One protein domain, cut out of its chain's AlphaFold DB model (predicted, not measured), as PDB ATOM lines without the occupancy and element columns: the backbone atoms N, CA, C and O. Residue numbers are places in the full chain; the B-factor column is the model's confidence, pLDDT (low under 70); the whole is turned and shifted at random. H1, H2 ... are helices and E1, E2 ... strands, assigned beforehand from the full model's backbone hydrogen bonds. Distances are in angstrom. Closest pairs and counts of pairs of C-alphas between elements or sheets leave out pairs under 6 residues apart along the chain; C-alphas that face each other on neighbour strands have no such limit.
ATOM      1  N   TYR A 113     259.814 371.733 227.441       96.38
ATOM      2  CA  TYR A 113     260.272 371.425 226.095       96.38
ATOM      3  C   TYR A 113     261.063 370.127 226.133       96.38
ATOM      4  O   TYR A 113     262.036 370.021 226.885       96.38
ATOM      5  N   CYS A 114     260.688 369.151 225.308       94.88
ATOM      6  CA  CYS A 114     261.398 367.879 225.260       94.88
ATOM      7  C   CYS A 114     262.333 367.790 224.051       94.88
ATOM      8  O   CYS A 114     261.910 367.575 222.916       94.88
ATOM      9  N   LEU A 115     263.635 367.904 224.300       94.12
ATOM     10  CA  LEU A 115     264.659 367.760 223.273       94.12
ATOM     11  C   LEU A 115     265.018 366.291 223.059       94.12
ATOM     12  O   LEU A 115     265.245 365.553 224.015       94.12
ATOM     13  N   THR A 116     265.165 365.889 221.792       93.62
ATOM     14  CA  THR A 116     265.613 364.534 221.440       93.62
ATOM     15  C   THR A 116     266.884 364.508 220.587       93.62
ATOM     16  O   THR A 116     266.823 364.222 219.386       93.62
ATOM     17  N   PRO A 117     268.059 364.854 221.145       93.44
ATOM     18  CA  PRO A 117     269.318 364.820 220.414       93.44
ATOM     19  C   PRO A 117     269.771 363.380 220.153       93.44
ATOM     20  O   PRO A 117     269.463 362.464 220.914       93.44
ATOM     21  N   LYS A 118     270.555 363.171 219.092       94.00
ATOM     22  CA  LYS A 118     271.181 361.869 218.831       94.00
ATOM     23  C   LYS A 118     272.192 361.541 219.932       94.00
ATOM     24  O   LYS A 118     272.904 362.420 220.414       94.00
ATOM     25  N   THR A 119     272.249 360.274 220.326       91.56
ATOM     26  CA  THR A 119     273.236 359.810 221.305       91.56
ATOM     27  C   THR A 119     274.623 359.656 220.679       91.56
ATOM     28  O   THR A 119     274.756 359.361 219.495       91.56
ATOM     29  N   ARG A 120     275.665 359.816 221.501       93.19
ATOM     30  CA  ARG A 120     277.057 359.512 221.144       93.19
ATOM     31  C   ARG A 120     277.378 358.012 221.140       93.19
ATOM     32  O   ARG A 120     278.402 357.623 220.595       93.19
ATOM     33  N   HIS A 121     276.562 357.191 221.803       92.94
ATOM     34  CA  HIS A 121     276.862 355.772 222.030       92.94
ATOM     35  C   HIS A 121     276.186 354.849 221.020       92.94
ATOM     36  O   HIS A 121     276.451 353.656 221.043       92.94
ATOM     37  N   ARG A 122     275.306 355.361 220.158       92.00
ATOM     38  CA  ARG A 122     274.555 354.581 219.164       92.00
ATOM     39  C   ARG A 122     274.376 355.402 217.893       92.00
ATOM     40  O   ARG A 122     274.504 356.624 217.918       92.00
ATOM     41  N   VAL A 123     274.056 354.739 216.784       94.31
ATOM     42  CA  VAL A 123     273.746 355.407 215.510       94.31
ATOM     43  C   VAL A 123     272.269 355.204 215.234       94.31
ATOM     44  O   VAL A 123     271.864 354.167 214.717       94.31
ATOM     45  N   HIS A 124     271.457 356.189 215.621       93.56
ATOM     46  CA  HIS A 124     270.012 356.001 215.750       93.56
ATOM     47  C   HIS A 124     269.718 354.782 216.640       93.56
ATOM     48  O   HIS A 124     270.277 354.673 217.730       93.56
ATOM     49  N   SER A 125     268.883 353.862 216.160       93.50
ATOM     50  CA  SER A 125     268.544 352.627 216.848       93.50
ATOM     51  C   SER A 125     269.563 351.513 216.637       93.50
ATOM     52  O   SER A 125     269.558 350.549 217.404       93.50
ATOM     53  N   SER A 126     270.472 351.632 215.669       93.81
ATOM     54  CA  SER A 126     271.572 350.678 215.518       93.81
ATOM     55  C   SER A 126     272.423 350.663 216.783       93.81
ATOM     56  O   SER A 126     272.704 351.716 217.357       93.81
ATOM     57  N   TRP A 127     272.840 349.464 217.198       92.62
ATOM     58  CA  TRP A 127     273.575 349.202 218.446       92.62
ATOM     59  C   TRP A 127     272.742 349.316 219.734       92.62
ATOM     60  O   TRP A 127     273.277 349.140 220.825       92.62
ATOM     61  N   SER A 128     271.424 349.543 219.644       90.69
ATOM     62  CA  SER A 128     270.528 349.607 220.817       90.69
ATOM     63  C   SER A 128     270.330 348.282 221.548       90.69
ATOM     64  O   SER A 128     269.822 348.282 222.664       90.69
ATOM     65  N   ASN A 129     270.704 347.167 220.931       89.50
ATOM     66  CA  ASN A 129     270.616 345.817 221.484       89.50
ATOM     67  C   ASN A 129     271.981 345.249 221.898       89.50
ATOM     68  O   ASN A 129     272.080 344.055 222.164       89.50
ATOM     69  N   VAL A 130     273.035 346.070 221.902       93.38
ATOM     70  CA  VAL A 130     274.371 345.651 222.327       93.38
ATOM     71  C   VAL A 130     274.605 346.116 223.756       93.38
ATOM     72  O   VAL A 130     274.594 347.316 224.032       93.38
ATOM     73  N   ASP A 131     274.867 345.163 224.647       93.62
ATOM     74  CA  ASP A 131     274.940 345.387 226.094       93.62
ATOM     75  C   ASP A 131     275.929 346.493 226.482       93.62
ATOM     76  O   ASP A 131     275.574 347.397 227.232       93.62
ATOM     77  N   TRP A 132     277.133 346.504 225.900       93.62
ATOM     78  CA  TRP A 132     278.129 347.555 226.153       93.62
ATOM     79  C   TRP A 132     277.619 348.956 225.811       93.62
ATOM     80  O   TRP A 132     277.845 349.904 226.560       93.62
ATOM     81  N   HIS A 133     276.900 349.098 224.698       93.88
ATOM     82  CA  HIS A 133     276.331 350.383 224.308       93.88
ATOM     83  C   HIS A 133     275.183 350.788 225.236       93.88
ATOM     84  O   HIS A 133     275.084 351.962 225.582       93.88
ATOM     85  N   MET A 134     274.357 349.840 225.687       91.19
ATOM     86  CA  MET A 134     273.293 350.110 226.661       91.19
ATOM     87  C   MET A 134     273.842 350.543 228.026       91.19
ATOM     88  O   MET A 134     273.325 351.492 228.613       91.19
ATOM     89  N   LEU A 135     274.899 349.878 228.496       93.25
ATOM     90  CA  LEU A 135     275.561 350.179 229.765       93.25
ATOM     91  C   LEU A 135     276.195 351.572 229.763       93.25
ATOM     92  O   LEU A 135     276.048 352.306 230.732       93.25
ATOM     93  N   TYR A 136     276.867 351.959 228.674       90.38
ATOM     94  CA  TYR A 136     277.526 353.266 228.595       90.38
ATOM     95  C   TYR A 136     276.591 354.421 228.218       90.38
ATOM     96  O   TYR A 136     276.888 355.571 228.535       90.38
ATOM     97  N   ASP A 137     275.469 354.161 227.538       90.31
ATOM     98  CA  ASP A 137     274.546 355.226 227.130       90.31
ATOM     99  C   ASP A 137     273.684 355.765 228.283       90.31
ATOM    100  O   ASP A 137     273.083 356.840 228.152       90.31
ATOM    101  N   SER A 138     273.626 355.046 229.403       89.25
ATOM    102  CA  SER A 138     272.719 355.311 230.514       89.25
ATOM    103  C   SER A 138     273.441 355.409 231.855       89.25
ATOM    104  O   SER A 138     274.409 354.706 232.114       89.25
ATOM    105  N   ASN A 139     272.920 356.249 232.746       93.38
ATOM    106  CA  ASN A 139     273.324 356.317 234.154       93.38
ATOM    107  C   ASN A 139     272.706 355.178 234.978       93.38
ATOM    108  O   ASN A 139     273.065 354.995 236.136       93.38
ATOM    109  N   PHE A 140     271.779 354.427 234.382       94.50
ATOM    110  CA  PHE A 140     271.078 353.295 234.984       94.50
ATOM    111  C   PHE A 140     271.588 351.958 234.426       94.50
ATOM    112  O   PHE A 140     270.835 350.992 234.336       94.50
ATOM    113  N   GLY A 141     272.848 351.912 233.980       93.88
ATOM    114  CA  GLY A 141     273.488 350.673 233.554       93.88
ATOM    115  C   GLY A 141     273.613 349.692 234.721       93.88
ATOM    116  O   GLY A 141     274.163 350.031 235.765       93.88
ATOM    117  N   ASP A 142     273.116 348.474 234.527       93.38
ATOM    118  CA  ASP A 142     273.155 347.388 235.502       93.38
ATOM    119  C   ASP A 142     273.390 346.052 234.768       93.38
ATOM    120  O   ASP A 142     272.436 345.431 234.285       93.38
ATOM    121  N   PRO A 143     274.651 345.582 234.672       93.94
ATOM    122  CA  PRO A 143     274.984 344.323 234.003       93.94
ATOM    123  C   PRO A 143     274.289 343.101 234.614       93.94
ATOM    124  O   PRO A 143     274.074 342.106 233.923       93.94
ATOM    125  N   TYR A 144     273.955 343.165 235.904       93.12
ATOM    126  CA  TYR A 144     273.335 342.066 236.643       93.12
ATOM    127  C   TYR A 144     271.811 342.157 236.661       93.12
ATOM    128  O   TYR A 144     271.148 341.174 236.994       93.12
ATOM    129  N   ARG A 145     271.259 343.314 236.277       93.06
ATOM    130  CA  ARG A 145     269.827 343.610 236.275       93.06
ATOM    131  C   ARG A 145     269.179 343.255 237.620       93.06
ATOM    132  O   ARG A 145     268.168 342.551 237.675       93.06
ATOM    133  N   LEU A 146     269.810 343.716 238.703       92.69
ATOM    134  CA  LEU A 146     269.348 343.540 240.080       92.69
ATOM    135  C   LEU A 146     267.964 344.164 240.264       92.69
ATOM    136  O   LEU A 146     267.098 343.558 240.896       92.69
ATOM    137  N   ASP A 147     267.731 345.328 239.651       93.06
ATOM    138  CA  ASP A 147     266.379 345.855 239.486       93.06
ATOM    139  C   ASP A 147     265.721 345.227 238.252       93.06
ATOM    140  O   ASP A 147     265.954 345.628 237.110       93.06
ATOM    141  N   LYS A 148     264.861 344.231 238.484       93.62
ATOM    142  CA  LYS A 148     264.144 343.516 237.417       93.62
ATOM    143  C   LYS A 148     263.183 344.394 236.613       93.62
ATOM    144  O   LYS A 148     262.718 343.945 235.571       93.62
ATOM    145  N   ARG A 149     262.874 345.614 237.069       94.38
ATOM    146  CA  ARG A 149     262.075 346.573 236.292       94.38
ATOM    147  C   ARG A 149     262.846 347.122 235.097       94.38
ATOM    148  O   ARG A 149     262.220 347.566 234.138       94.38
ATOM    149  N   ALA A 150     264.179 347.085 235.126       94.38
ATOM    150  CA  ALA A 150     264.962 347.487 233.974       94.38
ATOM    151  C   ALA A 150     264.628 346.577 232.770       94.38
ATOM    152  O   ALA A 150     264.682 345.350 232.880       94.38
ATOM    153  N   PRO A 151     264.311 347.144 231.590       95.38
ATOM    154  CA  PRO A 151     263.930 346.394 230.407       95.38
ATOM    155  C   PRO A 151     265.085 345.522 229.895       95.38
ATOM    156  O   PRO A 151     264.830 344.496 229.265       95.38
ATOM    157  N   SER A 152     266.338 345.906 230.170       94.38
ATOM    158  CA  SER A 152     267.578 345.206 229.806       94.38
ATOM    159  C   SER A 152     268.703 345.572 230.796       94.38
ATOM    160  O   SER A 152     268.422 346.088 231.870       94.38
ATOM    161  N   VAL A 153     269.973 345.367 230.426       94.56
ATOM    162  CA  VAL A 153     271.174 345.767 231.199       94.56
ATOM    163  C   VAL A 153     271.373 347.287 231.336       94.56
ATOM    164  O   VAL A 153     272.369 347.753 231.874       94.56
ATOM    165  N   GLY A 154     270.450 348.085 230.808       91.19
ATOM    166  CA  GLY A 154     270.434 349.537 230.907       91.19
ATOM    167  C   GLY A 154     269.075 350.077 230.478       91.19
ATOM    168  O   GLY A 154     268.248 349.350 229.917       91.19
ATOM    169  N   GLU A 155     268.855 351.366 230.725       89.50
ATOM    170  CA  GLU A 155     267.565 352.030 230.518       89.50
ATOM    171  C   GLU A 155     267.675 353.336 229.753       89.50
ATOM    172  O   GLU A 155     268.687 354.037 229.814       89.50
ATOM    173  N   HIS A 156     266.598 353.708 229.067       93.62
ATOM    174  CA  HIS A 156     266.463 355.075 228.594       93.62
ATOM    175  C   HIS A 156     266.206 356.051 229.752       93.62
ATOM    176  O   HIS A 156     265.656 355.667 230.783       93.62
ATOM    177  N   GLN A 157     266.604 357.313 229.582       95.00
ATOM    178  CA  GLN A 157     266.552 358.307 230.656       95.00
ATOM    179  C   GLN A 157     266.127 359.696 230.180       95.00
ATOM    180  O   GLN A 157     266.430 360.096 229.053       95.00
ATOM    181  N   LEU A 158     265.448 360.417 231.070       97.50
ATOM    182  CA  LEU A 158     265.047 361.807 230.924       97.50
ATOM    183  C   LEU A 158     265.995 362.673 231.751       97.50
ATOM    184  O   LEU A 158     266.027 362.564 232.973       97.50
ATOM    185  N   HIS A 159     266.759 363.545 231.109       97.56
ATOM    186  CA  HIS A 159     267.499 364.571 231.835       97.56
ATOM    187  C   HIS A 159     266.582 365.735 232.185       97.56
ATOM    188  O   HIS A 159     265.850 366.214 231.319       97.56
ATOM    189  N   ILE A 160     266.671 366.205 233.426       98.38
ATOM    190  CA  ILE A 160     265.902 367.341 233.936       98.38
ATOM    191  C   ILE A 160     266.772 368.204 234.847       98.38
ATOM    192  O   ILE A 160     267.693 367.712 235.510       98.38
ATOM    193  N   ASN A 161     266.452 369.491 234.899       98.31
ATOM    194  CA  ASN A 161     266.983 370.383 235.914       98.31
ATOM    195  C   ASN A 161     266.593 369.892 237.333       98.31
ATOM    196  O   ASN A 161     265.413 369.622 237.565       98.31
ATOM    197  N   PRO A 162     267.529 369.807 238.296       98.00
ATOM    198  CA  PRO A 162     267.227 369.312 239.644       98.00
ATOM    199  C   PRO A 162     266.155 370.111 240.392       98.00
ATOM    200  O   PRO A 162     265.321 369.523 241.079       98.00
ATOM    201  N   GLN A 163     266.130 371.439 240.229       98.12
ATOM    202  CA  GLN A 163     265.123 372.279 240.875       98.12
ATOM    203  C   GLN A 163     263.732 372.007 240.300       98.12
ATOM    204  O   GLN A 163     262.796 371.786 241.060       98.12
ATOM    205  N   ALA A 164     263.619 371.903 238.974       98.31
ATOM    206  CA  ALA A 164     262.353 371.564 238.332       98.31
ATOM    207  C   ALA A 164     261.830 370.183 238.760       98.31
ATOM    208  O   ALA A 164     260.630 370.012 238.953       98.31
ATOM    209  N   ALA A 165     262.715 369.198 238.947       98.31
ATOM    210  CA  ALA A 165     262.318 367.888 239.457       98.31
ATOM    211  C   ALA A 165     261.789 367.954 240.897       98.31
ATOM    212  O   ALA A 165     260.746 367.369 241.187       98.31
ATOM    213  N   ARG A 166     262.457 368.707 241.783       97.62
ATOM    214  CA  ARG A 166     262.002 368.913 243.168       97.62
ATOM    215  C   ARG A 166     260.649 369.600 243.244       97.62
ATOM    216  O   ARG A 166     259.802 369.162 244.018       97.62
ATOM    217  N   ASP A 167     260.434 370.620 242.422       98.25
ATOM    218  CA  ASP A 167     259.162 371.347 242.372       98.25
ATOM    219  C   ASP A 167     258.011 370.450 241.872       98.25
ATOM    220  O   ASP A 167     256.847 370.687 242.190       98.25
ATOM    221  N   LEU A 168     258.337 369.364 241.160       98.19
ATOM    222  CA  LEU A 168     257.412 368.295 240.767       98.19
ATOM    223  C   LEU A 168     257.344 367.120 241.765       98.19
ATOM    224  O   LEU A 168     256.596 366.170 241.531       98.19
ATOM    225  N   GLY A 169     258.121 367.138 242.853       98.00
ATOM    226  CA  GLY A 169     258.195 366.039 243.825       98.00
ATOM    227  C   GLY A 169     258.842 364.757 243.280       98.00
ATOM    228  O   GLY A 169     258.485 363.655 243.701       98.00
ATOM    229  N   ILE A 170     259.758 364.886 242.321       98.56
ATOM    230  CA  ILE A 170     260.451 363.777 241.652       98.56
ATOM    231  C   ILE A 170     261.890 363.713 242.162       98.56
ATOM    232  O   ILE A 170     262.598 364.712 242.090       98.56
ATOM    233  N   ASN A 171     262.336 362.543 242.624       98.25
ATOM    234  CA  ASN A 171     263.727 362.320 243.022       98.25
ATOM    235  C   ASN A 171     264.603 361.888 241.835       98.25
ATOM    236  O   ASN A 171     264.119 361.342 240.840       98.25
ATOM    237  N   ASP A 172     265.920 362.065 241.965       98.06
ATOM    238  CA  ASP A 172     266.884 361.519 241.007       98.06
ATOM    239  C   ASP A 172     266.759 359.986 240.940       98.06
ATOM    240  O   ASP A 172     266.872 359.287 241.949       98.06
ATOM    241  N   GLY A 173     266.512 359.457 239.743       97.12
ATOM    242  CA  GLY A 173     266.310 358.034 239.482       97.12
ATOM    243  C   GLY A 173     264.865 357.527 239.554       97.12
ATOM    244  O   GLY A 173     264.661 356.349 239.238       97.12
ATOM    245  N   ASP A 174     263.880 358.357 239.922       98.56
ATOM    246  CA  ASP A 174     262.451 357.998 239.874       98.56
ATOM    247  C   ASP A 174     261.992 357.721 238.432       98.56
ATOM    248  O   ASP A 174     262.511 358.305 237.474       98.56
ATOM    249  N   TYR A 175     260.997 356.847 238.261       98.50
ATOM    250  CA  TYR A 175     260.307 356.700 236.979       98.50
ATOM    251  C   TYR A 175     259.237 357.775 236.835       98.50
ATOM    252  O   TYR A 175     258.502 358.077 237.777       98.50
ATOM    253  N   VAL A 176     259.102 358.296 235.621       98.75
ATOM    254  CA  VAL A 176     258.096 359.296 235.268       98.75
ATOM    255  C   VAL A 176     257.371 358.908 233.993       98.75
ATOM    256  O   VAL A 176     257.959 358.299 233.095       98.75
ATOM    257  N   TYR A 177     256.110 359.314 233.896       98.50
ATOM    258  CA  TYR A 177     255.431 359.434 232.614       98.50
ATOM    259  C   TYR A 177     255.778 360.775 231.974       98.50
ATOM    260  O   TYR A 177     255.792 361.811 232.647       98.50
ATOM    261  N   VAL A 178     256.036 360.741 230.668       98.25
ATOM    262  CA  VAL A 178     256.229 361.932 229.837       98.25
ATOM    263  C   VAL A 178     255.074 361.996 228.849       98.25
ATOM    264  O   VAL A 178     255.012 361.212 227.903       98.25
ATOM    265  N   ASP A 179     254.151 362.921 229.096       97.69
ATOM    266  CA  ASP A 179     252.904 363.051 228.346       97.69
ATOM    267  C   ASP A 179     252.912 364.331 227.513       97.69
ATOM    268  O   ASP A 179     253.255 365.398 228.019       97.69
ATOM    269  N   ALA A 180     252.491 364.240 226.256       96.00
ATOM    270  CA  ALA A 180     252.194 365.404 225.425       96.00
ATOM    271  C   ALA A 180     250.688 365.726 225.449       96.00
ATOM    272  O   ALA A 180     249.964 365.173 226.281       96.00
ATOM    273  N   ASN A 181     250.205 366.607 224.562       95.75
ATOM    274  CA  ASN A 181     248.782 366.946 224.493       95.75
ATOM    275  C   ASN A 181     247.917 365.668 224.372       95.75
ATOM    276  O   ASN A 181     248.026 364.952 223.376       95.75
ATOM    277  N   PRO A 182     247.042 365.372 225.350       95.31
ATOM    278  CA  PRO A 182     246.255 364.141 225.352       95.31
ATOM    279  C   PRO A 182     245.157 364.127 224.285       95.31
ATOM    280  O   PRO A 182     244.526 363.096 224.077       95.31
ATOM    281  N   ALA A 183     244.901 365.266 223.633       94.31
ATOM    282  CA  ALA A 183     243.910 365.359 222.573       94.31
ATOM    283  C   ALA A 183     244.292 364.506 221.345       94.31
ATOM    284  O   ALA A 183     243.408 363.988 220.665       94.31
ATOM    285  N   ASP A 184     245.594 364.305 221.098       93.75
ATOM    286  CA  ASP A 184     246.106 363.546 219.952       93.75
ATOM    287  C   ASP A 184     247.188 362.505 220.287       93.75
ATOM    288  O   ASP A 184     247.423 361.592 219.490       93.75
ATOM    289  N   ARG A 185     247.842 362.599 221.452       95.06
ATOM    290  CA  ARG A 185     248.952 361.718 221.849       95.06
ATOM    291  C   ARG A 185     248.681 360.995 223.173       95.06
ATOM    292  O   ARG A 185     248.037 361.548 224.059       95.06
ATOM    293  N   PRO A 186     249.184 359.758 223.352       94.81
ATOM    294  CA  PRO A 186     250.110 359.032 222.468       94.81
ATOM    295  C   PRO A 186     249.458 358.439 221.207       94.81
ATOM    296  O   PRO A 186     250.161 357.974 220.316       94.81
ATOM    297  N   TYR A 187     248.128 358.453 221.136       94.69
ATOM    298  CA  TYR A 187     247.324 358.227 219.937       94.69
ATOM    299  C   TYR A 187     245.931 358.837 220.159       94.69
ATOM    300  O   TYR A 187     245.504 359.024 221.302       94.69
ATOM    301  N   ILE A 188     245.208 359.122 219.078       94.75
ATOM    302  CA  ILE A 188     243.867 359.718 219.144       94.75
ATOM    303  C   ILE A 188     242.907 358.768 219.873       94.75
ATOM    304  O   ILE A 188     242.799 357.591 219.529       94.75
ATOM    305  N   GLY A 189     242.196 359.286 220.878       95.19
ATOM    306  CA  GLY A 189     241.223 358.510 221.654       95.19
ATOM    307  C   GLY A 189     241.841 357.550 222.677       95.19
ATOM    308  O   GLY A 189     241.172 356.605 223.096       95.19
ATOM    309  N   ALA A 190     243.096 357.776 223.074       95.38
ATOM    310  CA  ALA A 190     243.807 356.985 224.073       95.38
ATOM    311  C   ALA A 190     243.021 356.792 225.382       95.38
ATOM    312  O   ALA A 190     242.625 357.758 226.035       95.38
ATOM    313  N   LYS A 191     242.846 355.528 225.800       95.69
ATOM    314  CA  LYS A 191     242.157 355.171 227.049       95.69
ATOM    315  C   LYS A 191     243.098 354.467 228.027       95.69
ATOM    316  O   LYS A 191     243.633 353.414 227.686       95.69
ATOM    317  N   PRO A 192     243.249 354.966 229.269       94.19
ATOM    318  CA  PRO A 192     244.205 354.415 230.232       94.19
ATOM    319  C   PRO A 192     244.060 352.927 230.580       94.19
ATOM    320  O   PRO A 192     245.020 352.307 231.031       94.19
ATOM    321  N   ASN A 193     242.873 352.349 230.397       94.56
ATOM    322  CA  ASN A 193     242.589 350.945 230.693       94.56
ATOM    323  C   ASN A 193     242.923 349.983 229.536       94.56
ATOM    324  O   ASN A 193     242.856 348.769 229.720       94.56
ATOM    325  N   GLU A 194     243.273 350.493 228.356       96.00
ATOM    326  CA  GLU A 194     243.601 349.667 227.198       96.00
ATOM    327  C   GLU A 194     245.063 349.205 227.240       96.00
ATOM    328  O   GLU A 194     245.972 349.937 227.631       96.00
ATOM    329  N   PHE A 195     245.320 347.980 226.780       96.69
ATOM    330  CA  PHE A 195     246.683 347.446 226.696       96.69
ATOM    331  C   PHE A 195     247.594 348.329 225.830       96.69
ATOM    332  O   PHE A 195     248.729 348.619 226.207       96.69
ATOM    333  N   PHE A 196     247.074 348.817 224.702       97.50
ATOM    334  CA  PHE A 196     247.828 349.663 223.780       97.50
ATOM    335  C   PHE A 196     248.216 351.020 224.387       97.50
ATOM    336  O   PHE A 196     249.252 351.575 224.032       97.50
ATOM    337  N   TYR A 197     247.469 351.521 225.377       97.38
ATOM    338  CA  TYR A 197     247.861 352.715 226.125       97.38
ATOM    339  C   TYR A 197     249.183 352.515 226.859       97.38
ATOM    340  O   TYR A 197     250.062 353.374 226.794       97.38
ATOM    341  N   ARG A 198     249.367 351.352 227.495       96.00
ATOM    342  CA  ARG A 198     250.639 351.003 228.143       96.00
ATOM    343  C   ARG A 198     251.759 350.859 227.118       96.00
ATOM    344  O   ARG A 198     252.873 351.304 227.362       96.00
ATOM    345  N   VAL A 199     251.465 350.291 225.948       98.06
ATOM    346  CA  VAL A 199     252.451 350.165 224.864       98.06
ATOM    347  C   VAL A 199     252.933 351.523 224.374       98.06
ATOM    348  O   VAL A 199     254.131 351.696 224.163       98.06
ATOM    349  N   SER A 200     252.026 352.489 224.257       97.69
ATOM    350  CA  SER A 200     252.303 353.760 223.597       97.69
ATOM    351  C   SER A 200     252.673 354.898 224.546       97.69
ATOM    352  O   SER A 200     253.315 355.838 224.094       97.69
ATOM    353  N   ARG A 201     252.329 354.866 225.838       97.88
ATOM    354  CA  ARG A 201     252.665 355.952 226.781       97.88
ATOM    355  C   ARG A 201     254.126 355.877 227.229       97.88
ATOM    356  O   ARG A 201     254.581 354.844 227.709       97.88
ATOM    357  N   CYS A 202     254.860 356.978 227.095       97.88
ATOM    358  CA  CYS A 202     256.284 357.024 227.421       97.88
ATOM    359  C   CYS A 202     256.525 356.982 228.933       97.88
ATOM    360  O   CYS A 202     256.016 357.834 229.664       97.88
ATOM    361  N   MET A 203     257.334 356.019 229.385       98.06
ATOM    362  CA  MET A 203     257.797 355.937 230.768       98.06
ATOM    363  C   MET A 203     259.288 355.615 230.831       98.06
ATOM    364  O   MET A 203     259.764 354.676 230.189       98.06
ATOM    365  N   LEU A 204     260.025 356.382 231.629       97.31
ATOM    366  CA  LEU A 204     261.469 356.237 231.788       97.31
ATOM    367  C   LEU A 204     261.957 356.898 233.077       97.31
ATOM    368  O   LEU A 204     261.188 357.559 233.770       97.31
ATOM    369  N   ARG A 205     263.237 356.712 233.402       96.88
ATOM    370  CA  ARG A 205     263.831 357.242 234.633       96.88
ATOM    371  C   ARG A 205     264.361 358.648 234.458       96.88
ATOM    372  O   ARG A 205     264.955 358.976 233.430       96.88
ATOM    373  N   VAL A 206     264.193 359.457 235.490       97.81
ATOM    374  CA  VAL A 206     264.735 360.809 235.558       97.81
ATOM    375  C   VAL A 206     266.177 360.783 236.029       97.81
ATOM    376  O   VAL A 206     266.495 360.119 237.008       97.81
ATOM    377  N   LYS A 207     267.039 361.554 235.365       97.62
ATOM    378  CA  LYS A 207     268.391 361.854 235.820       97.62
ATOM    379  C   LYS A 207     268.581 363.359 235.991       97.62
ATOM    380  O   LYS A 207     268.435 364.123 235.034       97.62
ATOM    381  N   TYR A 208     268.981 363.773 237.184       98.00
ATOM    382  CA  TYR A 208     269.335 365.159 237.489       98.00
ATOM    383  C   TYR A 208     270.513 365.640 236.641       98.00
ATOM    384  O   TYR A 208     271.530 364.951 236.511       98.00
ATOM    385  N   ASN A 209     270.371 366.822 236.037       96.62
ATOM    386  CA  ASN A 209     271.406 367.432 235.209       96.62
ATOM    387  C   ASN A 209     271.280 368.968 235.159       96.62
ATOM    388  O   ASN A 209     270.404 369.506 234.484       96.62
ATOM    389  N   HIS A 210     272.206 369.677 235.815       94.81
ATOM    390  CA  HIS A 210     272.244 371.148 235.852       94.81
ATOM    391  C   HIS A 210     272.530 371.816 234.501       94.81
ATOM    392  O   HIS A 210     272.284 373.009 234.356       94.81
ATOM    393  N   ALA A 211     273.032 371.077 233.505       95.94
ATOM    394  CA  ALA A 211     273.269 371.637 232.176       95.94
ATOM    395  C   ALA A 211     271.965 371.993 231.439       95.94
ATOM    396  O   ALA A 211     272.008 372.720 230.448       95.94
ATOM    397  N   TYR A 212     270.818 371.480 231.898       95.75
ATOM    398  CA  TYR A 212     269.519 371.780 231.306       95.75
ATOM    399  C   TYR A 212     268.806 372.914 232.060       95.75
ATOM    400  O   TYR A 212     268.719 372.875 233.295       95.75
ATOM    401  N   PRO A 213     268.274 373.921 231.337       97.12
ATOM    402  CA  PRO A 213     267.421 374.948 231.929       97.12
ATOM    403  C   PRO A 213     266.149 374.359 232.550       97.12
ATOM    404  O   PRO A 213     265.721 373.270 232.180       97.12
ATOM    405  N   TYR A 214     265.521 375.111 233.457       97.94
ATOM    406  CA  TYR A 214     264.378 374.661 234.265       97.94
ATOM    407  C   TYR A 214     263.267 373.982 233.443       97.94
ATOM    408  O   TYR A 214     262.902 372.850 233.730       97.94
ATOM    409  N   ASN A 215     262.778 374.632 232.381       97.38
ATOM    410  CA  ASN A 215     261.695 374.124 231.529       97.38
ATOM    411  C   ASN A 215     262.173 373.226 230.375       97.38
ATOM    412  O   ASN A 215     261.408 372.967 229.450       97.38
ATOM    413  N   ILE A 216     263.426 372.773 230.365       97.19
ATOM    414  CA  ILE A 216     263.957 371.929 229.290       97.19
ATOM    415  C   ILE A 216     264.250 370.541 229.841       97.19
ATOM    416  O   ILE A 216     264.990 370.381 230.810       97.19
ATOM    417  N   VAL A 217     263.730 369.527 229.158       97.44
ATOM    418  CA  VAL A 217     264.100 368.133 229.383       97.44
ATOM    419  C   VAL A 217     264.667 367.504 228.127       97.44
ATOM    420  O   VAL A 217     264.460 367.990 227.014       97.44
ATOM    421  N   MET A 218     265.421 366.424 228.300       95.44
ATOM    422  CA  MET A 218     266.069 365.749 227.182       95.44
ATOM    423  C   MET A 218     265.981 364.232 227.295       95.44
ATOM    424  O   MET A 218     266.388 363.659 228.304       95.44
ATOM    425  N   MET A 219     265.511 363.589 226.225       94.25
ATOM    426  CA  MET A 219     265.572 362.138 226.017       94.25
ATOM    427  C   MET A 219     266.401 361.845 224.774       94.25
ATOM    428  O   MET A 219     266.159 362.427 223.726       94.25
ATOM    429  N   LYS A 220     267.371 360.936 224.818       92.94
ATOM    430  CA  LYS A 220     268.204 360.674 223.630       92.94
ATOM    431  C   LYS A 220     267.378 360.031 222.496       92.94
ATOM    432  O   LYS A 220     266.528 359.181 222.710       92.94
ATOM    433  N   HIS A 221     267.641 360.406 221.251       92.44
ATOM    434  CA  HIS A 221     266.895 359.909 220.095       92.44
ATOM    435  C   HIS A 221     267.171 358.429 219.782       92.44
ATOM    436  O   HIS A 221     268.305 357.960 219.887       92.44
ATOM    437  N   ALA A 222     266.123 357.766 219.286       89.88
ATOM    438  CA  ALA A 222     266.104 356.438 218.670       89.88
ATOM    439  C   ALA A 222     266.584 355.248 219.525       89.88
ATOM    440  O   ALA A 222     267.400 354.459 219.060       89.88
ATOM    441  N   PRO A 223     266.042 355.032 220.734       92.81
ATOM    442  CA  PRO A 223     266.027 353.701 221.326       92.81
ATOM    443  C   PRO A 223     265.194 352.691 220.517       92.81
ATOM    444  O   PRO A 223     264.343 353.057 219.706       92.81
ATOM    445  N   PHE A 224     265.406 351.402 220.791       95.00
ATOM    446  CA  PHE A 224     264.410 350.366 220.523       95.00
ATOM    447  C   PHE A 224     263.198 350.606 221.427       95.00
ATOM    448  O   PHE A 224     263.306 350.575 222.655       95.00
ATOM    449  N   ILE A 225     262.072 350.924 220.795       95.94
ATOM    450  CA  ILE A 225     260.830 351.346 221.437       95.94
ATOM    451  C   ILE A 225     260.103 350.177 222.100       95.94
ATOM    452  O   ILE A 225     260.362 349.012 221.792       95.94
ATOM    453  N   ALA A 226     259.164 350.479 222.991       97.31
ATOM    454  CA  ALA A 226     258.224 349.470 223.448       97.31
ATOM    455  C   ALA A 226     257.313 349.009 222.294       97.31
ATOM    456  O   ALA A 226     256.889 349.786 221.443       97.31
ATOM    457  N   THR A 227     257.012 347.719 222.295       97.19
ATOM    458  CA  THR A 227     256.052 347.033 221.427       97.19
ATOM    459  C   THR A 227     255.109 346.208 222.297       97.19
ATOM    460  O   THR A 227     255.433 345.889 223.445       97.19
ATOM    461  N   GLU A 228     253.983 345.770 221.747       97.31
ATOM    462  CA  GLU A 228     253.029 344.871 222.404       97.31
ATOM    463  C   GLU A 228     253.733 343.644 222.996       97.31
ATOM    464  O   GLU A 228     253.476 343.243 224.132       97.31
ATOM    465  N   LYS A 229     254.674 343.063 222.245       97.44
ATOM    466  CA  LYS A 229     255.397 341.857 222.662       97.44
ATOM    467  C   LYS A 229     256.399 342.134 223.777       97.44
ATOM    468  O   LYS A 229     256.456 341.352 224.720       97.44
ATOM    469  N   SER A 230     257.156 343.230 223.715       97.44
ATOM    470  CA  SER A 230     258.091 343.592 224.792       97.44
ATOM    471  C   SER A 230     257.372 344.052 226.065       97.44
ATOM    472  O   SER A 230     257.872 343.830 227.168       97.44
ATOM    473  N   VAL A 231     256.196 344.672 225.924       97.94
ATOM    474  CA  VAL A 231     255.367 345.093 227.060       97.94
ATOM    475  C   VAL A 231     254.805 343.876 227.767       97.94
ATOM    476  O   VAL A 231     255.063 343.683 228.949       97.94
ATOM    477  N   LYS A 232     254.158 342.981 227.014       97.06
ATOM    478  CA  LYS A 232     253.714 341.691 227.545       97.06
ATOM    479  C   LYS A 232     254.874 340.940 228.206       97.06
ATOM    480  O   LYS A 232     254.710 340.428 229.303       97.06
ATOM    481  N   ALA A 233     256.049 340.913 227.570       97.12
ATOM    482  CA  ALA A 233     257.223 340.230 228.098       97.12
ATOM    483  C   ALA A 233     257.640 340.743 229.485       97.12
ATOM    484  O   ALA A 233     257.705 339.938 230.408       97.12
ATOM    485  N   HIS A 234     257.897 342.041 229.666       96.25
ATOM    486  CA  HIS A 234     258.357 342.519 230.975       96.25
ATOM    487  C   HIS A 234     257.265 342.455 232.057       96.25
ATOM    488  O   HIS A 234     257.597 342.323 233.231       96.25
ATOM    489  N   GLU A 235     255.983 342.498 231.677       96.19
ATOM    490  CA  GLU A 235     254.860 342.365 232.616       96.19
ATOM    491  C   GLU A 235     254.629 340.918 233.083       96.19
ATOM    492  O   GLU A 235     254.172 340.708 234.203       96.19
ATOM    493  N   THR A 236     254.916 339.911 232.248       95.88
ATOM    494  CA  THR A 236     254.592 338.507 232.572       95.88
ATOM    495  C   THR A 236     255.801 337.626 232.861       95.88
ATOM    496  O   THR A 236     255.651 336.560 233.456       95.88
ATOM    497  N   ARG A 237     257.002 337.996 232.402       94.69
ATOM    498  CA  ARG A 237     258.192 337.163 232.601       94.69
ATOM    499  C   ARG A 237     258.674 337.246 234.055       94.69
ATOM    500  O   ARG A 237     258.809 338.350 234.576       94.69
ATOM    501  N   PRO A 238     259.085 336.126 234.680       93.81
ATOM    502  CA  PRO A 238     259.648 336.134 236.040       93.81
ATOM    503  C   PRO A 238     260.929 336.971 236.201       93.81
ATOM    504  O   PRO A 238     261.340 337.320 237.315       93.81
ATOM    505  N   ASP A 239     261.607 337.240 235.083       93.75
ATOM    506  CA  ASP A 239     262.826 338.034 235.030       93.75
ATOM    507  C   ASP A 239     262.564 339.524 234.732       93.75
ATOM    508  O   ASP A 239     263.479 340.323 234.904       93.75
ATOM    509  N   GLY A 240     261.352 339.920 234.326       95.25
ATOM    510  CA  GLY A 240     260.998 341.315 234.030       95.25
ATOM    511  C   GLY A 240     261.677 341.910 232.789       95.25
ATOM    512  O   GLY A 240     261.622 343.114 232.568       95.25
ATOM    513  N   ARG A 241     262.338 341.102 231.947       95.44
ATOM    514  CA  ARG A 241     263.059 341.617 230.773       95.44
ATOM    515  C   ARG A 241     262.086 341.977 229.646       95.44
ATOM    516  O   ARG A 241     261.240 341.164 229.273       95.44
ATOM    517  N   ALA A 242     262.265 343.134 229.009       96.69
ATOM    518  CA  ALA A 242     261.466 343.580 227.858       96.69
ATOM    519  C   ALA A 242     261.927 342.934 226.531       96.69
ATOM    520  O   ALA A 242     262.118 343.607 225.513       96.69
ATOM    521  N   LEU A 243     262.135 341.615 226.562       96.81
ATOM    522  CA  LEU A 243     262.615 340.802 225.448       96.81
ATOM    523  C   LEU A 243     261.452 340.033 224.822       96.81
ATOM    524  O   LEU A 243     260.856 339.159 225.450       96.81
ATOM    525  N   SER A 244     261.155 340.337 223.564       95.88
ATOM    526  CA  SER A 244     260.110 339.648 222.808       95.88
ATOM    527  C   SER A 244     260.484 338.182 222.574       95.88
ATOM    528  O   SER A 244     261.483 337.901 221.914       95.88
ATOM    529  N   GLU A 245     259.650 337.260 223.063       88.31
ATOM    530  CA  GLU A 245     259.907 335.807 223.102       88.31
ATOM    531  C   GLU A 245     260.315 335.206 221.745       88.31
ATOM    532  O   GLU A 245     261.284 334.459 221.671       88.31
ATOM    533  N   ASN A 246     259.639 335.593 220.657       88.56
ATOM    534  CA  ASN A 246     259.811 334.939 219.350       88.56
ATOM    535  C   ASN A 246     260.773 335.660 218.396       88.56
ATOM    536  O   ASN A 246     261.177 335.084 217.393       88.56
ATOM    537  N   THR A 247     261.079 336.937 218.637       91.94
ATOM    538  CA  THR A 247     261.870 337.759 217.698       91.94
ATOM    539  C   THR A 247     263.250 338.111 218.234       91.94
ATOM    540  O   THR A 247     264.074 338.623 217.482       91.94
ATOM    541  N   GLY A 248     263.497 337.912 219.533       91.81
ATOM    542  CA  GLY A 248     264.706 338.407 220.191       91.81
ATOM    543  C   GLY A 248     264.780 339.938 220.264       91.81
ATOM    544  O   GLY A 248     265.826 340.482 220.607       91.81
ATOM    545  N   TYR A 249     263.690 340.652 219.948       95.94
ATOM    546  CA  TYR A 249     263.653 342.110 220.023       95.94
ATOM    547  C   TYR A 249     263.706 342.572 221.480       95.94
ATOM    548  O   TYR A 249     262.785 342.303 222.258       95.94
ATOM    549  N   GLN A 250     264.772 343.288 221.823       96.12
ATOM    550  CA  GLN A 250     265.008 343.862 223.142       96.12
ATOM    551  C   GLN A 250     264.624 345.344 223.153       96.12
ATOM    552  O   GLN A 250     265.376 346.173 222.646       96.12
ATOM    553  N   ALA A 251     263.501 345.705 223.773       96.50
ATOM    554  CA  ALA A 251     263.177 347.120 223.965       96.50
ATOM    555  C   ALA A 251     264.152 347.773 224.963       96.50
ATOM    556  O   ALA A 251     264.651 347.120 225.883       96.50
ATOM    557  N   ASN A 252     264.425 349.070 224.806       95.44
ATOM    558  CA  ASN A 252     265.195 349.848 225.785       95.44
ATOM    559  C   ASN A 252     264.310 350.573 226.810       95.44
ATOM    560  O   ASN A 252     264.836 351.227 227.710       95.44
ATOM    561  N   LEU A 253     262.989 350.492 226.650       96.00
ATOM    562  CA  LEU A 253     261.990 351.060 227.546       96.00
ATOM    563  C   LEU A 253     261.010 349.966 227.974       96.00
ATOM    564  O   LEU A 253     260.767 349.023 227.219       96.00
ATOM    565  N   ARG A 254     260.424 350.125 229.164       96.38
ATOM    566  CA  ARG A 254     259.275 349.316 229.597       96.38
ATOM    567  C   ARG A 254     258.016 349.672 228.807       96.38
ATOM    568  O   ARG A 254     257.317 348.780 228.336       96.38
ATOM    569  N   TYR A 255     257.773 350.970 228.624       97.94
ATOM    570  CA  TYR A 255     256.558 351.514 228.019       97.94
ATOM    571  C   TYR A 255     256.876 352.702 227.106       97.94
ATOM    572  O   TYR A 255     257.737 353.531 227.423       97.94
ATOM    573  N   GLY A 256     256.172 352.783 225.976       97.38
ATOM    574  CA  GLY A 256     256.283 353.859 224.999       97.38
ATOM    575  C   GLY A 256     257.683 354.073 224.428       97.38
ATOM    576  O   GLY A 256     258.495 353.156 224.260       97.38
ATOM    577  N   SER A 257     257.933 355.324 224.053       95.56
ATOM    578  CA  SER A 257     259.176 355.785 223.454       95.56
ATOM    579  C   SER A 257     259.270 357.307 223.474       95.56
ATOM    580  O   SER A 257     258.290 358.011 223.699       95.56
ATOM    581  N   GLN A 258     260.432 357.833 223.103       93.12
ATOM    582  CA  GLN A 258     260.583 359.246 222.775       93.12
ATOM    583  C   GLN A 258     259.655 359.709 221.636       93.12
ATOM    584  O   GLN A 258     259.356 360.893 221.577       93.12
ATOM    585  N   GLN A 259     259.205 358.818 220.737       93.44
ATOM    586  CA  GLN A 259     258.266 359.191 219.666       93.44
ATOM    587  C   GLN A 259     256.812 359.251 220.142       93.44
ATOM    588  O   GLN A 259     255.982 359.853 219.471       93.44
ATOM    589  N   SER A 260     256.495 358.694 221.313       95.31
ATOM    590  CA  SER A 260     255.140 358.707 221.882       95.31
ATOM    591  C   SER A 260     254.597 360.108 222.157       95.31
ATOM    592  O   SER A 260     253.391 360.298 222.266       95.31
ATOM    593  N   ILE A 261     255.493 361.079 222.319       94.38
ATOM    594  CA  ILE A 261     255.155 362.485 222.555       94.38
ATOM    595  C   ILE A 261     255.172 363.308 221.267       94.38
ATOM    596  O   ILE A 261     254.760 364.462 221.267       94.38
ATOM    597  N   THR A 262     255.660 362.737 220.169       92.25
ATOM    598  CA  THR A 262     255.846 363.471 218.920       92.25
ATOM    599  C   THR A 262     254.623 363.348 218.034       92.25
ATOM    600  O   THR A 262     253.910 362.346 218.061       92.25
ATOM    601  N   ARG A 263     254.419 364.365 217.207       90.44
ATOM    602  CA  ARG A 263     253.529 364.305 216.057       90.44
ATOM    603  C   ARG A 263     254.208 364.935 214.856       90.44
ATOM    604  O   ARG A 263     255.206 365.645 214.992       90.44
ATOM    605  N   LEU A 304     255.411 370.390 223.701       95.56
ATOM    606  CA  LEU A 304     255.385 370.578 225.145       95.56
ATOM    607  C   LEU A 304     254.972 369.275 225.811       95.56
ATOM    608  O   LEU A 304     254.015 368.618 225.400       95.56
ATOM    609  N   VAL A 305     255.685 368.922 226.872       97.69
ATOM    610  CA  VAL A 305     255.379 367.759 227.694       97.69
ATOM    611  C   VAL A 305     255.063 368.165 229.124       97.69
ATOM    612  O   VAL A 305     255.514 369.195 229.635       97.69
ATOM    613  N   ARG A 306     254.290 367.308 229.779       98.06
ATOM    614  CA  ARG A 306     254.092 367.277 231.219       98.06
ATOM    615  C   ARG A 306     254.777 366.034 231.765       98.06
ATOM    616  O   ARG A 306     254.689 364.954 231.181       98.06
ATOM    617  N   ILE A 307     255.443 366.199 232.898       98.56
ATOM    618  CA  ILE A 307     256.174 365.131 233.576       98.56
ATOM    619  C   ILE A 307     255.415 364.808 234.853       98.56
ATOM    620  O   ILE A 307     255.103 365.707 235.631       98.56
ATOM    621  N   THR A 308     255.095 363.533 235.057       98.19
ATOM    622  CA  THR A 308     254.404 363.073 236.268       98.19
ATOM    623  C   THR A 308     255.125 361.872 236.854       98.19
ATOM    624  O   THR A 308     255.538 360.977 236.118       98.19
ATOM    625  N   LYS A 309     255.298 361.851 238.178       98.62
ATOM    626  CA  LYS A 309     255.902 360.710 238.870       98.62
ATOM    627  C   LYS A 309     255.068 359.448 238.632       98.62
ATOM    628  O   LYS A 309     253.846 359.481 238.761       98.62
ATOM    629  N   ALA A 310     255.741 358.356 238.282       98.06
ATOM    630  CA  ALA A 310     255.137 357.049 238.053       98.06
ATOM    631  C   ALA A 310     255.494 356.071 239.178       98.06
ATOM    632  O   ALA A 310     254.608 355.498 239.803       98.06
ATOM    633  N   GLU A 311     256.787 355.905 239.464       98.00
ATOM    634  CA  GLU A 311     257.281 354.981 240.488       98.00
ATOM    635  C   GLU A 311     258.533 355.547 241.162       98.00
ATOM    636  O   GLU A 311     259.299 356.296 240.552       98.00
ATOM    637  N   ASP A 312     258.777 355.123 242.398       98.44
ATOM    638  CA  ASP A 312     260.036 355.372 243.094       98.44
ATOM    639  C   ASP A 312     261.229 354.711 242.374       98.44
ATOM    640  O   ASP A 312     261.139 353.616 241.798       98.44
ATOM    641  N   GLY A 313     262.379 355.384 242.424       96.62
ATOM    642  CA  GLY A 313     263.626 354.935 241.809       96.62
ATOM    643  C   GLY A 313     264.390 353.871 242.601       96.62
ATOM    644  O   GLY A 313     265.265 353.198 242.051       96.62
ATOM    645  N   GLY A 314     264.098 353.696 243.886       96.06
ATOM    646  CA  GLY A 314     264.742 352.688 244.722       96.06
ATOM    647  C   GLY A 314     264.429 351.260 244.278       96.06
ATOM    648  O   GLY A 314     263.490 351.013 243.519       96.06
ATOM    649  N   MET A 315     265.250 350.309 244.728       93.25
ATOM    650  CA  MET A 315     265.145 348.895 244.354       93.25
ATOM    651  C   MET A 315     263.726 348.364 244.602       93.25
ATOM    652  O   MET A 315     263.161 348.577 245.671       93.25
ATOM    653  N   GLY A 316     263.145 347.680 243.612       91.62
ATOM    654  CA  GLY A 316     261.776 347.160 243.716       91.62
ATOM    655  C   GLY A 316     260.682 348.237 243.747       91.62
ATOM    656  O   GLY A 316     259.543 347.919 244.067       91.62
ATOM    657  N   GLY A 317     261.009 349.488 243.412       95.06
ATOM    658  CA  GLY A 317     260.057 350.599 243.404       95.06
ATOM    659  C   GLY A 317     259.771 351.171 244.783       95.06
ATOM    660  O   GLY A 317     258.654 351.611 245.030       95.06
ATOM    661  N   VAL A 318     260.760 351.146 245.679       96.31
ATOM    662  CA  VAL A 318     260.618 351.653 247.047       96.31
ATOM    663  C   VAL A 318     261.776 352.579 247.391       96.31
ATOM    664  O   VAL A 318     262.930 352.149 247.430       96.31
ATOM    665  N   GLY A 319     261.466 353.837 247.706       96.56
ATOM    666  CA  GLY A 319     262.434 354.809 248.203       96.56
ATOM    667  C   GLY A 319     263.332 355.410 247.121       96.56
ATOM    668  O   GLY A 319     263.062 355.333 245.924       96.56
ATOM    669  N   ILE A 320     264.417 356.052 247.552       97.12
ATOM    670  CA  ILE A 320     265.329 356.780 246.661       97.12
ATOM    671  C   ILE A 320     266.258 355.796 245.938       97.12
ATOM    672  O   ILE A 320     266.719 354.806 246.510       97.12
ATOM    673  N   TRP A 321     266.562 356.077 244.670       96.44
ATOM    674  CA  TRP A 321     267.547 355.317 243.907       96.44
ATOM    675  C   TRP A 321     268.919 355.363 244.595       96.44
ATOM    676  O   TRP A 321     269.470 356.438 244.812       96.44
ATOM    677  N   PHE A 322     269.482 354.199 244.937       95.44
ATOM    678  CA  PHE A 322     270.666 354.106 245.803       95.44
ATOM    679  C   PHE A 322     271.831 355.029 245.392       95.44
ATOM    680  O   PHE A 322     272.305 355.765 246.257       95.44
ATOM    681  N   PRO A 323     272.262 355.101 244.116       94.88
ATOM    682  CA  PRO A 323     273.293 356.044 243.684       94.88
ATOM    683  C   PRO A 323     273.018 357.507 244.050       94.88
ATOM    684  O   PRO A 323     273.957 358.206 244.424       94.88
ATOM    685  N   ALA A 324     271.758 357.955 244.042       96.62
ATOM    686  CA  ALA A 324     271.398 359.315 244.445       96.62
ATOM    687  C   ALA A 324     271.601 359.586 245.947       96.62
ATOM    688  O   ALA A 324     271.696 360.734 246.360       96.62
ATOM    689  N   THR A 325     271.732 358.540 246.769       96.44
ATOM    690  CA  THR A 325     272.001 358.655 248.215       96.44
ATOM    691  C   THR A 325     273.492 358.672 248.558       96.44
ATOM    692  O   THR A 325     273.868 358.928 249.698       96.44
ATOM    693  N   THR A 326     274.366 358.387 247.587       96.38
ATOM    694  CA  THR A 326     275.795 358.143 247.850       96.38
ATOM    695  C   THR A 326     276.602 359.410 248.123       96.38
ATOM    696  O   THR A 326     277.725 359.326 248.624       96.38
ATOM    697  N   GLY A 327     276.063 360.584 247.792       96.38
ATOM    698  CA  GLY A 327     276.812 361.831 247.883       96.38
ATOM    699  C   GLY A 327     277.532 362.252 246.600       96.38
ATOM    700  O   GLY A 327     278.280 363.224 246.643       96.38
ATOM    701  N   PHE A 328     277.389 361.497 245.503       94.94
ATOM    702  CA  PHE A 328     278.185 361.653 244.273       94.94
ATOM    703  C   PHE A 328     277.359 362.001 243.027       94.94
ATOM    704  O   PHE A 328     277.902 362.058 241.922       94.94
ATOM    705  N   THR A 329     276.052 362.212 243.171       93.94
ATOM    706  CA  THR A 329     275.184 362.645 242.072       93.94
ATOM    707  C   THR A 329     274.909 364.146 242.158       93.94
ATOM    708  O   THR A 329     274.973 364.704 243.254       93.94
ATOM    709  N   PRO A 330     274.586 364.798 241.021       92.94
ATOM    710  CA  PRO A 330     274.266 366.220 241.006       92.94
ATOM    711  C   PRO A 330     273.187 366.585 242.027       92.94
ATOM    712  O   PRO A 330     272.158 365.905 242.096       92.94
ATOM    713  N   ASP A 331     273.428 367.657 242.775       91.75
ATOM    714  CA  ASP A 331     272.535 368.222 243.796       91.75
ATOM    715  C   ASP A 331     272.237 367.276 244.976       91.75
ATOM    716  O   ASP A 331     271.266 367.449 245.715       91.75
ATOM    717  N   ASN A 332     273.066 366.241 245.136       94.81
ATOM    718  CA  ASN A 332     273.075 365.332 246.278       94.81
ATOM    719  C   ASN A 332     274.500 365.190 246.829       94.81
ATOM    720  O   ASN A 332     274.860 364.132 247.333       94.81
ATOM    721  N   GLU A 333     275.350 366.209 246.687       96.06
ATOM    722  CA  GLU A 333     276.763 366.128 247.043       96.06
ATOM    723  C   GLU A 333     276.967 365.978 248.558       96.06
ATOM    724  O   GLU A 333     276.477 366.777 249.363       96.06
ATOM    725  N   ASN A 334     277.755 364.979 248.963       96.44
ATOM    726  CA  ASN A 334     278.229 364.871 250.342       96.44
ATOM    727  C   ASN A 334     279.359 365.881 250.620       96.44
ATOM    728  O   ASN A 334     279.879 366.545 249.722       96.44
ATOM    729  N   GLU A 335     279.786 365.971 251.879       96.81
ATOM    730  CA  GLU A 335     280.844 366.904 252.294       96.81
ATOM    731  C   GLU A 335     282.172 366.693 251.554       96.81
ATOM    732  O   GLU A 335     282.884 367.655 251.270       96.81
ATOM    733  N   PHE A 336     282.504 365.450 251.195       95.81
ATOM    734  CA  PHE A 336     283.696 365.175 250.394       95.81
ATOM    735  C   PHE A 336     283.566 365.758 248.980       95.81
ATOM    736  O   PHE A 336     284.481 366.431 248.509       95.81
ATOM    737  N   MET A 337     282.425 365.554 248.318       96.44
ATOM    738  CA  MET A 337     282.186 366.071 246.973       96.44
ATOM    739  C   MET A 337     282.100 367.592 246.931       96.44
ATOM    740  O   MET A 337     282.642 368.192 246.006       96.44
ATOM    741  N   LYS A 338     281.523 368.234 247.953       96.00
ATOM    742  CA  LYS A 338     281.552 369.699 248.077       96.00
ATOM    743  C   LYS A 338     282.987 370.232 248.131       96.00
ATOM    744  O   LYS A 338     283.319 371.143 247.378       96.00
ATOM    745  N   LYS A 339     283.863 369.610 248.932       95.44
ATOM    746  CA  LYS A 339     285.297 369.955 248.981       95.44
ATOM    747  C   LYS A 339     286.003 369.711 247.650       95.44
ATOM    748  O   LYS A 339     286.803 370.538 247.223       95.44
ATOM    749  N   TYR A 340     285.703 368.598 246.977       94.19
ATOM    750  CA  TYR A 340     286.238 368.312 245.643       94.19
ATOM    751  C   TYR A 340     285.875 369.398 244.632       94.19
ATOM    752  O   TYR A 340     286.761 369.927 243.963       94.19
ATOM    753  N   LEU A 341     284.597 369.772 244.563       93.12
ATOM    754  CA  LEU A 341     284.110 370.810 243.654       93.12
ATOM    755  C   LEU A 341     284.682 372.196 243.986       93.12
ATOM    756  O   LEU A 341     284.926 372.982 243.075       93.12
TER     757      LEU A 341
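AT A GLANCE: This is residues 113 to 263 and 304 to 341 of the 351 residues of the protein "Nitrate oxidoreductase subunit alpha" of bacterium (UniProt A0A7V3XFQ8). This model has little regular structure: long loops and short helices surround one curled sheet that folds back on itself, E1, E5 and E2 facing E3 and E6 across the hinge E4, while H7 lies far out at one end. The 189 printed residues run E1 H1 E2 H2 E3 H3 E4 E5 H4 H5 E6 H6 H7, class mixed, with 74 in named elements; the mixed sheet's order is E1 E5 E2 E4 E3 E6. It is compact, radius of gyration of the C-alphas 16.1 A, spanning 52 by 38 by 33 A.

HOW THE PARTS SIT: E1, residues 113 to 115, is parallel to E5, 216 to 219; N 115 and O 217, 2.8 A apart, are within hydrogen-bond range. E3, 175 to 179, is antiparallel to E6, 304 to 311, with N 177 and O 308 at 2.8 A. H2, 162 to 167, and H5, 258 to 261, are on opposite faces of the sheet. H3, 195 to 200, touches H4, 228 to 236; their closest C-alphas, Val 199 and Glu 228, are 5.9 A apart. H1, 131 to 137, H6, 322 to 325, and H7, 335 to 341, are not on the sheet. Every O i to N i+4 pair is within hydrogen-bond range in H1, H2, H3, H4 and H7; H5 and H6 are too short for one.

IN THESE COORDINATES: E2, 157 to 160, and E4, 202 to 208, measure 9.6 A and 18.4 A; E6 measures 22.0 A. C-alpha 113 is at (260.272, 371.425, 226.095), C-alpha 341 at (284.110, 370.810, 243.654).

THE WHOLE: Residues 264 to 303 are not printed; C-alphas 263 and 304 are 11.2 A apart. Links E1 to H1, H1 to E2, E3 to H3 and H4 to H5 are long. No printed residue is under 70 in pLDDT.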